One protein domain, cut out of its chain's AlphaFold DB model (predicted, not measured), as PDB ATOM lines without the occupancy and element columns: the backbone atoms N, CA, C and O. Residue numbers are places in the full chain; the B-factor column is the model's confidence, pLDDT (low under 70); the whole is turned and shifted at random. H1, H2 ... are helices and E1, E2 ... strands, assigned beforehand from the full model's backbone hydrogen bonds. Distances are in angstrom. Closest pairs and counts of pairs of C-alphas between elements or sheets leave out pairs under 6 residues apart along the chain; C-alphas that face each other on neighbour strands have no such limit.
ATOM      1  N   ASP A  18     -28.912 -43.840  52.732       92.31
ATOM      2  CA  ASP A  18     -29.206 -42.562  52.093       92.31
ATOM      3  C   ASP A  18     -28.199 -42.271  50.970       92.31
ATOM      4  O   ASP A  18     -27.017 -42.015  51.222       92.31
ATOM      5  N   ALA A  19     -28.671 -42.272  49.719       90.62
ATOM      6  CA  ALA A  19     -27.831 -42.016  48.550       90.62
ATOM      7  C   ALA A  19     -27.178 -40.623  48.573       90.62
ATOM      8  O   ALA A  19     -26.141 -40.428  47.943       90.62
ATOM      9  N   ARG A  20     -27.738 -39.655  49.312       90.81
ATOM     10  CA  ARG A  20     -27.158 -38.307  49.435       90.81
ATOM     11  C   ARG A  20     -25.819 -38.318  50.156       90.81
ATOM     12  O   ARG A  20     -24.963 -37.494  49.858       90.81
ATOM     13  N   VAL A  21     -25.630 -39.239  51.093       90.56
ATOM     14  CA  VAL A  21     -24.383 -39.336  51.859       90.56
ATOM     15  C   VAL A  21     -23.338 -40.098  51.052       90.56
ATOM     16  O   VAL A  21     -22.218 -39.628  50.864       90.56
ATOM     17  N   GLU A  22     -23.733 -41.249  50.518       90.69
ATOM     18  CA  GLU A  22     -22.796 -42.204  49.925       90.69
ATOM     19  C   GLU A  22     -22.457 -41.902  48.458       90.69
ATOM     20  O   GLU A  22     -21.348 -42.178  47.994       90.69
ATOM     21  N   LEU A  23     -23.409 -41.327  47.718       91.56
ATOM     22  CA  LEU A  23     -23.368 -41.212  46.258       91.56
ATOM     23  C   LEU A  23     -23.456 -39.759  45.775       91.56
ATOM     24  O   LEU A  23     -23.705 -39.530  44.595       91.56
ATOM     25  N   SER A  24     -23.239 -38.761  46.634       92.25
ATOM     26  CA  SER A  24     -23.063 -37.379  46.166       92.25
ATOM     27  C   SER A  24     -21.779 -37.234  45.340       92.25
ATOM     28  O   SER A  24     -20.772 -37.860  45.684       92.25
ATOM     29  N   PRO A  25     -21.769 -36.408  44.274       91.00
ATOM     30  CA  PRO A  25     -20.558 -36.077  43.540       91.00
ATOM     31  C   PRO A  25     -19.443 -35.623  44.476       91.00
ATOM     32  O   PRO A  25     -19.677 -34.916  45.456       91.00
ATOM     33  N   LYS A  26     -18.222 -36.031  44.149       89.25
ATOM     34  CA  LYS A  26     -17.011 -35.648  44.873       89.25
ATOM     35  C   LYS A  26     -16.114 -34.865  43.934       89.25
ATOM     36  O   LYS A  26     -16.141 -35.081  42.723       89.25
ATOM     37  N   MET A  27     -15.318 -33.967  44.497       90.38
ATOM     38  CA  MET A  27     -14.366 -33.185  43.724       90.38
ATOM     39  C   MET A  27     -13.338 -34.113  43.060       90.38
ATOM     40  O   MET A  27     -12.687 -34.909  43.739       90.38
ATOM     41  N   ASP A  28     -13.209 -34.034  41.739       87.06
ATOM     42  CA  ASP A  28     -12.208 -34.779  40.981       87.06
ATOM     43  C   ASP A  28     -10.825 -34.116  41.030       87.06
ATOM     44  O   ASP A  28     -10.643 -33.011  41.545       87.06
ATOM     45  N   GLY A  29      -9.827 -34.773  40.429       85.56
ATOM     46  CA  GLY A  29      -8.463 -34.242  40.323       85.56
ATOM     47  C   GLY A  29      -8.334 -32.938  39.520       85.56
ATOM     48  O   GLY A  29      -7.238 -32.389  39.435       85.56
ATOM     49  N   LYS A  30      -9.423 -32.435  38.921       90.56
ATOM     50  CA  LYS A  30      -9.494 -31.143  38.224       90.56
ATOM     51  C   LYS A  30     -10.263 -30.085  39.024       90.56
ATOM     52  O   LYS A  30     -10.444 -28.980  38.517       90.56
ATOM     53  N   GLY A  31     -10.712 -30.402  40.240       89.69
ATOM     54  CA  GLY A  31     -11.466 -29.486  41.091       89.69
ATOM     55  C   GLY A  31     -12.959 -29.394  40.765       89.69
ATOM     56  O   GLY A  31     -13.605 -28.456  41.224       89.69
ATOM     57  N   ASN A  32     -13.517 -30.318  39.972       88.19
ATOM     58  CA  ASN A  32     -14.935 -30.299  39.596       88.19
ATOM     59  C   ASN A  32     -15.712 -31.410  40.306       88.19
ATOM     60  O   ASN A  32     -15.204 -32.518  40.468       88.19
ATOM     61  N   ASP A  33     -16.970 -31.149  40.659       88.31
ATOM     62  CA  ASP A  33     -17.875 -32.177  41.176       88.31
ATOM     63  C   ASP A  33     -18.100 -33.280  40.138       88.31
ATOM     64  O   ASP A  33     -18.550 -33.025  39.014       88.31
ATOM     65  N   SER A  34     -17.805 -34.518  40.525       86.06
ATOM     66  CA  SER A  34     -17.717 -35.640  39.605       86.06
ATOM     67  C   SER A  34     -18.162 -36.962  40.225       86.06
ATOM     68  O   SER A  34     -18.036 -37.198  41.427       86.06
ATOM     69  N   CYS A  35     -18.654 -37.854  39.367       88.50
ATOM     70  CA  CYS A  35     -19.079 -39.211  39.717       88.50
ATOM     71  C   CYS A  35     -18.056 -40.278  39.319       88.50
ATOM     72  O   CYS A  35     -18.384 -41.458  39.305       88.50
ATOM     73  N   LEU A  36     -16.818 -39.885  38.991       85.88
ATOM     74  CA  LEU A  36     -15.768 -40.794  38.504       85.88
ATOM     75  C   LEU A  36     -15.407 -41.924  39.483       85.88
ATOM     76  O   LEU A  36     -14.846 -42.931  39.071       85.88
ATOM     77  N   PHE A  37     -15.737 -41.769  40.765       86.81
ATOM     78  CA  PHE A  37     -15.523 -42.787  41.790       86.81
ATOM     79  C   PHE A  37     -16.627 -43.862  41.842       86.81
ATOM     80  O   PHE A  37     -16.490 -44.851  42.564       86.81
ATOM     81  N   VAL A  38     -17.725 -43.657  41.106       89.75
ATOM     82  CA  VAL A  38     -18.863 -44.571  41.005       89.75
ATOM     83  C   VAL A  38     -18.791 -45.308  39.672       89.75
ATOM     84  O   VAL A  38     -18.810 -44.697  38.604       89.75
ATOM     85  N   LEU A  39     -18.738 -46.637  39.727       88.94
ATOM     86  CA  LEU A  39     -18.655 -47.499  38.554       88.94
ATOM     87  C   LEU A  39     -20.016 -48.160  38.285       88.94
ATOM     88  O   LEU A  39     -20.536 -48.857  39.159       88.94
ATOM     89  N   PRO A  40     -20.610 -48.006  37.093       84.88
ATOM     90  CA  PRO A  40     -21.832 -48.717  36.745       84.88
ATOM     91  C   PRO A  40     -21.543 -50.221  36.587       84.88
ATOM     92  O   PRO A  40     -20.528 -50.621  36.022       84.88
ATOM     93  N   VAL A  41     -22.425 -51.074  37.111       81.94
ATOM     94  CA  VAL A  41     -22.330 -52.538  36.981       81.94
ATOM     95  C   VAL A  41     -23.202 -53.022  35.829       81.94
ATOM     96  O   VAL A  41     -22.713 -53.747  34.966       81.94
ATOM     97  N   LYS A  42     -24.492 -52.652  35.825       70.06
ATOM     98  CA  LYS A  42     -25.447 -52.952  34.745       70.06
ATOM     99  C   LYS A  42     -26.802 -52.278  35.007       70.06
ATOM    100  O   LYS A  42     -27.264 -52.359  36.146       70.06
ATOM    101  N   PRO A  43     -27.487 -51.736  33.986       64.19
ATOM    102  CA  PRO A  43     -26.954 -51.278  32.701       64.19
ATOM    103  C   PRO A  43     -26.096 -50.003  32.861       64.19
ATOM    104  O   PRO A  43     -26.173 -49.310  33.873       64.19
ATOM    105  N   GLU A  44     -25.262 -49.696  31.868       65.44
ATOM    106  CA  GLU A  44     -24.389 -48.511  31.856       65.44
ATOM    107  C   GLU A  44     -25.133 -47.292  31.278       65.44
ATOM    108  O   GLU A  44     -24.916 -46.893  30.138       65.44
ATOM    109  N   TYR A  45     -26.064 -46.719  32.047       65.88
ATOM    110  CA  TYR A  45     -26.771 -45.481  31.678       65.88
ATOM    111  C   TYR A  45     -26.441 -44.335  32.640       65.88
ATOM    112  O   TYR A  45     -25.603 -44.495  33.528       65.88
ATOM    113  N   SER A  46     -27.082 -43.174  32.433       63.69
ATOM    114  CA  SER A  46     -26.868 -41.948  33.210       63.69
ATOM    115  C   SER A  46     -26.809 -42.235  34.706       63.69
ATOM    116  O   SER A  46     -27.812 -42.547  35.340       63.69
ATOM    117  N   ILE A  47     -25.607 -42.083  35.249       72.69
ATOM    118  CA  ILE A  47     -25.307 -42.274  36.664       72.69
ATOM    119  C   ILE A  47     -25.834 -41.074  37.461       72.69
ATOM    120  O   ILE A  47     -26.048 -41.180  38.656       72.69
ATOM    121  N   VAL A  48     -26.078 -39.928  36.817       81.06
ATOM    122  CA  VAL A  48     -26.403 -38.678  37.508       81.06
ATOM    123  C   VAL A  48     -27.908 -38.422  37.540       81.06
ATOM    124  O   VAL A  48     -28.539 -38.346  36.485       81.06
ATOM    125  N   SER A  49     -28.458 -38.214  38.738       86.00
ATOM    126  CA  SER A  49     -29.791 -37.639  38.953       86.00
ATOM    127  C   SER A  49     -29.697 -36.288  39.662       86.00
ATOM    128  O   SER A  49     -28.679 -35.961  40.277       86.00
ATOM    129  N   LYS A  50     -30.741 -35.466  39.527       88.19
ATOM    130  CA  LYS A  50     -30.847 -34.156  40.173       88.19
ATOM    131  C   LYS A  50     -32.139 -34.110  40.984       88.19
ATOM    132  O   LYS A  50     -33.205 -34.338  40.421       88.19
ATOM    133  N   LEU A  51     -32.023 -33.830  42.277       87.44
ATOM    134  CA  LEU A  51     -33.152 -33.647  43.188       87.44
ATOM    135  C   LEU A  51     -33.842 -32.294  42.942       87.44
ATOM    136  O   LEU A  51     -33.294 -31.416  42.269       87.44
ATOM    137  N   GLU A  52     -35.035 -32.110  43.511       87.81
ATOM    138  CA  GLU A  52     -35.828 -30.877  43.372       87.81
ATOM    139  C   GLU A  52     -35.090 -29.627  43.877       87.81
ATOM    140  O   GLU A  52     -35.194 -28.556  43.281       87.81
ATOM    141  N   ASP A  53     -34.286 -29.776  44.933       88.62
ATOM    142  CA  ASP A  53     -33.440 -28.713  45.498       88.62
ATOM    143  C   ASP A  53     -32.189 -28.407  44.651       88.62
ATOM    144  O   ASP A  53     -31.432 -27.478  44.929       88.62
ATOM    145  N   GLY A  54     -31.978 -29.177  43.588       86.38
ATOM    146  CA  GLY A  54     -30.868 -29.053  42.665       86.38
ATOM    147  C   GLY A  54     -29.617 -29.846  43.025       86.38
ATOM    148  O   GLY A  54     -28.674 -29.835  42.224       86.38
ATOM    149  N   THR A  55     -29.626 -30.566  44.148       87.25
ATOM    150  CA  THR A  55     -28.567 -31.501  44.536       87.25
ATOM    151  C   THR A  55     -28.391 -32.561  43.456       87.25
ATOM    152  O   THR A  55     -29.361 -33.130  42.958       87.25
ATOM    153  N   LYS A  56     -27.142 -32.834  43.080       89.19
ATOM    154  CA  LYS A  56     -26.799 -33.899  42.133       89.19
ATOM    155  C   LYS A  56     -26.427 -35.157  42.907       89.19
ATOM    156  O   LYS A  56     -25.726 -35.056  43.904       89.19
ATOM    157  N   LEU A  57     -26.837 -36.321  42.419       90.75
ATOM    158  CA  LEU A  57     -26.455 -37.632  42.944       90.75
ATOM    159  C   LEU A  57     -25.867 -38.475  41.821       90.75
ATOM    160  O   LEU A  57     -26.395 -38.469  40.716       90.75
ATOM    161  N   CYS A  58     -24.828 -39.246  42.116       90.19
ATOM    162  CA  CYS A  58     -24.199 -40.234  41.239       90.19
ATOM    163  C   CYS A  58     -24.958 -41.568  41.214       90.19
ATOM    164  O   CYS A  58     -24.371 -42.638  41.062       90.19
ATOM    165  N   CYS A  59     -26.269 -41.514  41.406       88.19
ATOM    166  CA  CYS A  59     -27.167 -42.643  41.270       88.19
ATOM    167  C   CYS A  59     -28.551 -42.119  40.896       88.19
ATOM    168  O   CYS A  59     -28.988 -41.087  41.416       88.19
ATOM    169  N   SER A  60     -29.263 -42.823  40.012       85.75
ATOM    170  CA  SER A  60     -30.691 -42.567  39.817       85.75
ATOM    171  C   SER A  60     -31.451 -43.069  41.036       85.75
ATOM    172  O   SER A  60     -31.399 -44.253  41.351       85.75
ATOM    173  N   VAL A  61     -32.181 -42.191  41.708       86.38
ATOM    174  CA  VAL A  61     -33.056 -42.563  42.825       86.38
ATOM    175  C   VAL A  61     -34.511 -42.561  42.374       86.38
ATOM    176  O   VAL A  61     -34.828 -42.102  41.276       86.38
ATOM    177  N   SER A  62     -35.389 -43.132  43.190       79.75
ATOM    178  CA  SER A  62     -36.826 -43.065  42.939       79.75
ATOM    179  C   SER A  62     -37.368 -41.681  43.292       79.75
ATOM    180  O   SER A  62     -36.900 -41.078  44.256       79.75
ATOM    181  N   ASP A  63     -38.404 -41.221  42.591       74.62
ATOM    182  CA  ASP A  63     -39.077 -39.951  42.919       74.62
ATOM    183  C   ASP A  63     -39.653 -39.941  44.348       74.62
ATOM    184  O   ASP A  63     -39.839 -38.890  44.950       74.62
ATOM    185  N   SER A  64     -39.932 -41.121  44.910       77.44
ATOM    186  CA  SER A  64     -40.529 -41.287  46.236       77.44
ATOM    187  C   SER A  64     -39.518 -41.506  47.366       77.44
ATOM    188  O   SER A  64     -39.899 -41.435  48.534       77.44
ATOM    189  N   SER A  65     -38.253 -41.807  47.062       84.56
ATOM    190  CA  SER A  65     -37.239 -42.129  48.071       84.56
ATOM    191  C   SER A  65     -35.811 -42.026  47.535       84.56
ATOM    192  O   SER A  65     -35.473 -42.603  46.497       84.56
ATOM    193  N   VAL A  66     -34.958 -41.374  48.330       88.69
ATOM    194  CA  VAL A  66     -33.493 -41.307  48.164       88.69
ATOM    195  C   VAL A  66     -32.752 -42.444  48.877       88.69
ATOM    196  O   VAL A  66     -31.532 -42.552  48.763       88.69
ATOM    197  N   PHE A  67     -33.467 -43.295  49.621       90.88
ATOM    198  CA  PHE A  67     -32.882 -44.477  50.247       90.88
ATOM    199  C   PHE A  67     -32.790 -45.612  49.236       90.88
ATOM    200  O   PHE A  67     -33.809 -46.048  48.694       90.88
ATOM    201  N   VAL A  68     -31.576 -46.111  49.024       89.94
ATOM    202  CA  VAL A  68     -31.282 -47.177  48.063       89.94
ATOM    203  C   VAL A  68     -30.780 -48.425  48.785       89.94
ATOM    204  O   VAL A  68     -30.035 -48.302  49.763       89.94
ATOM    205  N   PRO A  69     -31.170 -49.636  48.349       92.25
ATOM    206  CA  PRO A  69     -30.562 -50.859  48.848       92.25
ATOM    207  C   PRO A  69     -29.068 -50.891  48.527       92.25
ATOM    208  O   PRO A  69     -28.659 -50.470  47.445       92.25
ATOM    209  N   TYR A  70     -28.262 -51.439  49.427       93.00
ATOM    210  CA  TYR A  70     -26.835 -51.625  49.206       93.00
ATOM    211  C   TYR A  70     -26.350 -52.964  49.759       93.00
ATOM    212  O   TYR A  70     -26.986 -53.565  50.626       93.00
ATOM    213  N   ARG A  71     -25.203 -53.424  49.265       92.94
ATOM    214  CA  ARG A  71     -24.440 -54.516  49.867       92.94
ATOM    215  C   ARG A  71     -22.963 -54.180  49.876       92.94
ATOM    216  O   ARG A  71     -22.458 -53.515  48.974       92.94
ATOM    217  N   GLU A  72     -22.258 -54.710  50.856       92.94
ATOM    218  CA  GLU A  72     -20.805 -54.663  50.880       92.94
ATOM    219  C   GLU A  72     -20.235 -55.970  50.343       92.94
ATOM    220  O   GLU A  72     -20.701 -57.060  50.682       92.94
ATOM    221  N   THR A  73     -19.214 -55.859  49.505       90.06
ATOM    222  CA  THR A  73     -18.370 -56.971  49.074       90.06
ATOM    223  C   THR A  73     -16.963 -56.777  49.640       90.06
ATOM    224  O   THR A  73     -16.678 -55.784  50.314       90.06
ATOM    225  N   GLU A  74     -16.062 -57.728  49.406       90.62
ATOM    226  CA  GLU A  74     -14.661 -57.588  49.825       90.62
ATOM    227  C   GLU A  74     -13.974 -56.400  49.130       90.62
ATOM    228  O   GLU A  74     -13.160 -55.708  49.734       90.62
ATOM    229  N   GLU A  75     -14.364 -56.111  47.888       91.62
ATOM    230  CA  GLU A  75     -13.683 -55.146  47.017       91.62
ATOM    231  C   GLU A  75     -14.401 -53.790  46.927       91.62
ATOM    232  O   GLU A  75     -13.782 -52.766  46.618       91.62
ATOM    233  N   ALA A  76     -15.712 -53.760  47.170       93.69
ATOM    234  CA  ALA A  76     -16.549 -52.604  46.878       93.69
ATOM    235  C   ALA A  76     -17.783 -52.522  47.784       93.69
ATOM    236  O   ALA A  76     -18.141 -53.464  48.489       93.69
ATOM    237  N   THR A  77     -18.472 -51.392  47.703       94.19
ATOM    238  CA  THR A  77     -19.863 -51.254  48.131       94.19
ATOM    239  C   THR A  77     -20.724 -51.087  46.888       94.19
ATOM    240  O   THR A  77     -20.435 -50.244  46.040       94.19
ATOM    241  N   GLU A  78     -21.759 -51.910  46.749       92.81
ATOM    242  CA  GLU A  78     -22.688 -51.876  45.622       92.81
ATOM    243  C   GLU A  78     -24.034 -51.307  46.055       92.81
ATOM    244  O   GLU A  78     -24.559 -51.681  47.098       92.81
ATOM    245  N   TYR A  79     -24.612 -50.446  45.224       91.88
ATOM    246  CA  TYR A  79     -25.863 -49.744  45.476       91.88
ATOM    247  C   TYR A  79     -26.838 -50.028  44.339       91.88
ATOM    248  O   TYR A  79     -26.474 -49.968  43.161       91.88
ATOM    249  N   PHE A  80     -28.079 -50.337  44.692       89.94
ATOM    250  CA  PHE A  80     -29.155 -50.597  43.749       89.94
ATOM    251  C   PHE A  80     -29.987 -49.334  43.527       89.94
ATOM    252  O   PHE A  80     -30.790 -48.923  44.362       89.94
ATOM    253  N   CYS A  81     -29.773 -48.731  42.374       87.06
ATOM    254  CA  CYS A  81     -30.352 -47.490  41.906       87.06
ATOM    255  C   CYS A  81     -31.530 -47.737  40.955       87.06
ATOM    256  O   CYS A  81     -31.611 -48.759  40.272       87.06
ATOM    257  N   GLY A  82     -32.403 -46.743  40.841       82.88
ATOM    258  CA  GLY A  82     -33.466 -46.685  39.847       82.88
ATOM    259  C   GLY A  82     -34.716 -47.490  40.198       82.88
ATOM    260  O   GLY A  82     -34.775 -48.252  41.162       82.88
ATOM    261  N   ASN A  83     -35.740 -47.305  39.371       76.12
ATOM    262  CA  ASN A  83     -37.026 -47.989  39.470       76.12
ATOM    263  C   ASN A  83     -37.200 -48.941  38.293       76.12
ATOM    264  O   ASN A  83     -36.681 -48.684  37.210       76.12
ATOM    265  N   TYR A  84     -37.970 -50.016  38.474       71.00
ATOM    266  CA  TYR A  84     -38.317 -50.909  37.366       71.00
ATOM    267  C   TYR A  84     -38.963 -50.120  36.208       71.00
ATOM    268  O   TYR A  84     -39.833 -49.290  36.472       71.00
ATOM    269  N   PRO A  85     -38.597 -50.377  34.937       71.94
ATOM    270  CA  PRO A  85     -37.604 -51.348  34.448       71.94
ATOM    271  C   PRO A  85     -36.159 -50.815  34.385       71.94
ATOM    272  O   PRO A  85     -35.242 -51.560  34.058       71.94
ATOM    273  N   ASN A  86     -35.943 -49.541  34.706       76.94
ATOM    274  CA  ASN A  86     -34.666 -48.830  34.610       76.94
ATOM    275  C   ASN A  86     -33.839 -48.940  35.902       76.94
ATOM    276  O   ASN A  86     -33.374 -47.945  36.454       76.94
ATOM    277  N   GLN A  87     -33.695 -50.160  36.407       82.75
ATOM    278  CA  GLN A  87     -32.883 -50.451  37.586       82.75
ATOM    279  C   GLN A  87     -31.409 -50.539  37.197       82.75
ATOM    280  O   GLN A  87     -31.086 -51.058  36.128       82.75
ATOM    281  N   GLN A  88     -30.522 -50.084  38.071       85.62
ATOM    282  CA  GLN A  88     -29.082 -50.076  37.863       85.62
ATOM    283  C   GLN A  88     -28.366 -50.465  39.149       85.62
ATOM    284  O   GLN A  88     -28.714 -49.992  40.222       85.62
ATOM    285  N   ILE A  89     -27.321 -51.278  39.051       87.94
ATOM    286  CA  ILE A  89     -26.368 -51.426  40.155       87.94
ATOM    287  C   ILE A  89     -25.167 -50.535  39.854       87.94
ATOM    288  O   ILE A  89     -24.618 -50.593  38.751       87.94
ATOM    289  N   VAL A  90     -24.758 -49.729  40.826       91.06
ATOM    290  CA  VAL A  90     -23.497 -48.979  40.804       91.06
ATOM    291  C   VAL A  90     -22.599 -49.462  41.934       91.06
ATOM    292  O   VAL A  90     -23.094 -49.970  42.936       91.06
ATOM    293  N   ARG A  91     -21.284 -49.323  41.797       91.94
ATOM    294  CA  ARG A  91     -20.322 -49.736  42.823       91.94
ATOM    295  C   ARG A  91     -19.307 -48.644  43.122       91.94
ATOM    296  O   ARG A  91     -18.874 -47.934  42.218       91.94
ATOM    297  N   VAL A  92     -18.891 -48.565  44.376       91.69
ATOM    298  CA  VAL A  92     -17.788 -47.729  44.854       91.69
ATOM    299  C   VAL A  92     -16.706 -48.663  45.379       91.69
ATOM    300  O   VAL A  92     -16.966 -49.462  46.275       91.69
ATOM    301  N   LEU A  93     -15.502 -48.604  44.807       91.38
ATOM    302  CA  LEU A  93     -14.385 -49.447  45.249       91.38
ATOM    303  C   LEU A  93     -13.898 -48.997  46.632       91.38
ATOM    304  O   LEU A  93     -13.753 -47.796  46.871       91.38
ATOM    305  N   LYS A  94     -13.629 -49.956  47.529       85.56
ATOM    306  CA  LYS A  94     -13.135 -49.681  48.893       85.56
ATOM    307  C   LYS A  94     -11.720 -49.101  48.880       85.56
ATOM    308  O   LYS A  94     -11.423 -48.186  49.641       85.56
TER     309      LYS A  94
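Overview. This is residues 18 to 94 of the 97 residues of an uncharacterized protein of Vibrio hepatarius (UniProt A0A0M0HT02). With little regular structure, the domain is one strongly twisted sheet of four strands with long loops, two folding back as small hairpins at residues 26 to 34 and 49 to 57; H1 only grazes the sheet. The printed part has 77 residues, with H1, E1, E2, E3, E4 along it; the antiparallel sheet runs E1 E4 E3 E2. It is mostly strand, with 27 residues in named elements, and compact: radius of gyration of the C-alphas 11.9 A, spans 35 by 35 by 21 A.

Along the chain. H1, residues 19 to 22, begins at C-alpha 19 (-27.831, -42.016, 48.550) and is 5.2 A long. E1 is 38 to 42, 12.4 A; E2 67 to 72, 15.8 A; E3 76 to 81, 15.5 A. E4, 88 to 93, 16.5 A, ends at C-alpha 93 (-14.385, -49.447, 45.249).

Arrangement. H1 is too short for any O i to N i+4 pair; 0 of its O i to N i+3 pairs are within range. The closest C-alphas of H1 and E2 are Ala 19 and Phe 67, 5.9 A. E1 and E4 are antiparallel at 141 degrees, with N 39 and O 91 within hydrogen-bond range at 2.8 A. Hairpin E2 and E3 has N 78 and O 71 at 2.8 A; hairpin E3 and E4 has N 81 and O 88 at 2.7 A. E2 E3 E4 form a meander, each strand the antiparallel neighbour of the one before; E1 E2 E3 E4 form a Greek key, that meander with E1 the antiparallel neighbour of E4.

Size, cuts and confidence. The C-alphas farthest apart, Lys 30 and Tyr 84, are 35.0 A apart. The printed part has no cut; H1 to E1 and E1 to E2 are long links. Residues 43 to 46 have pLDDT under 70.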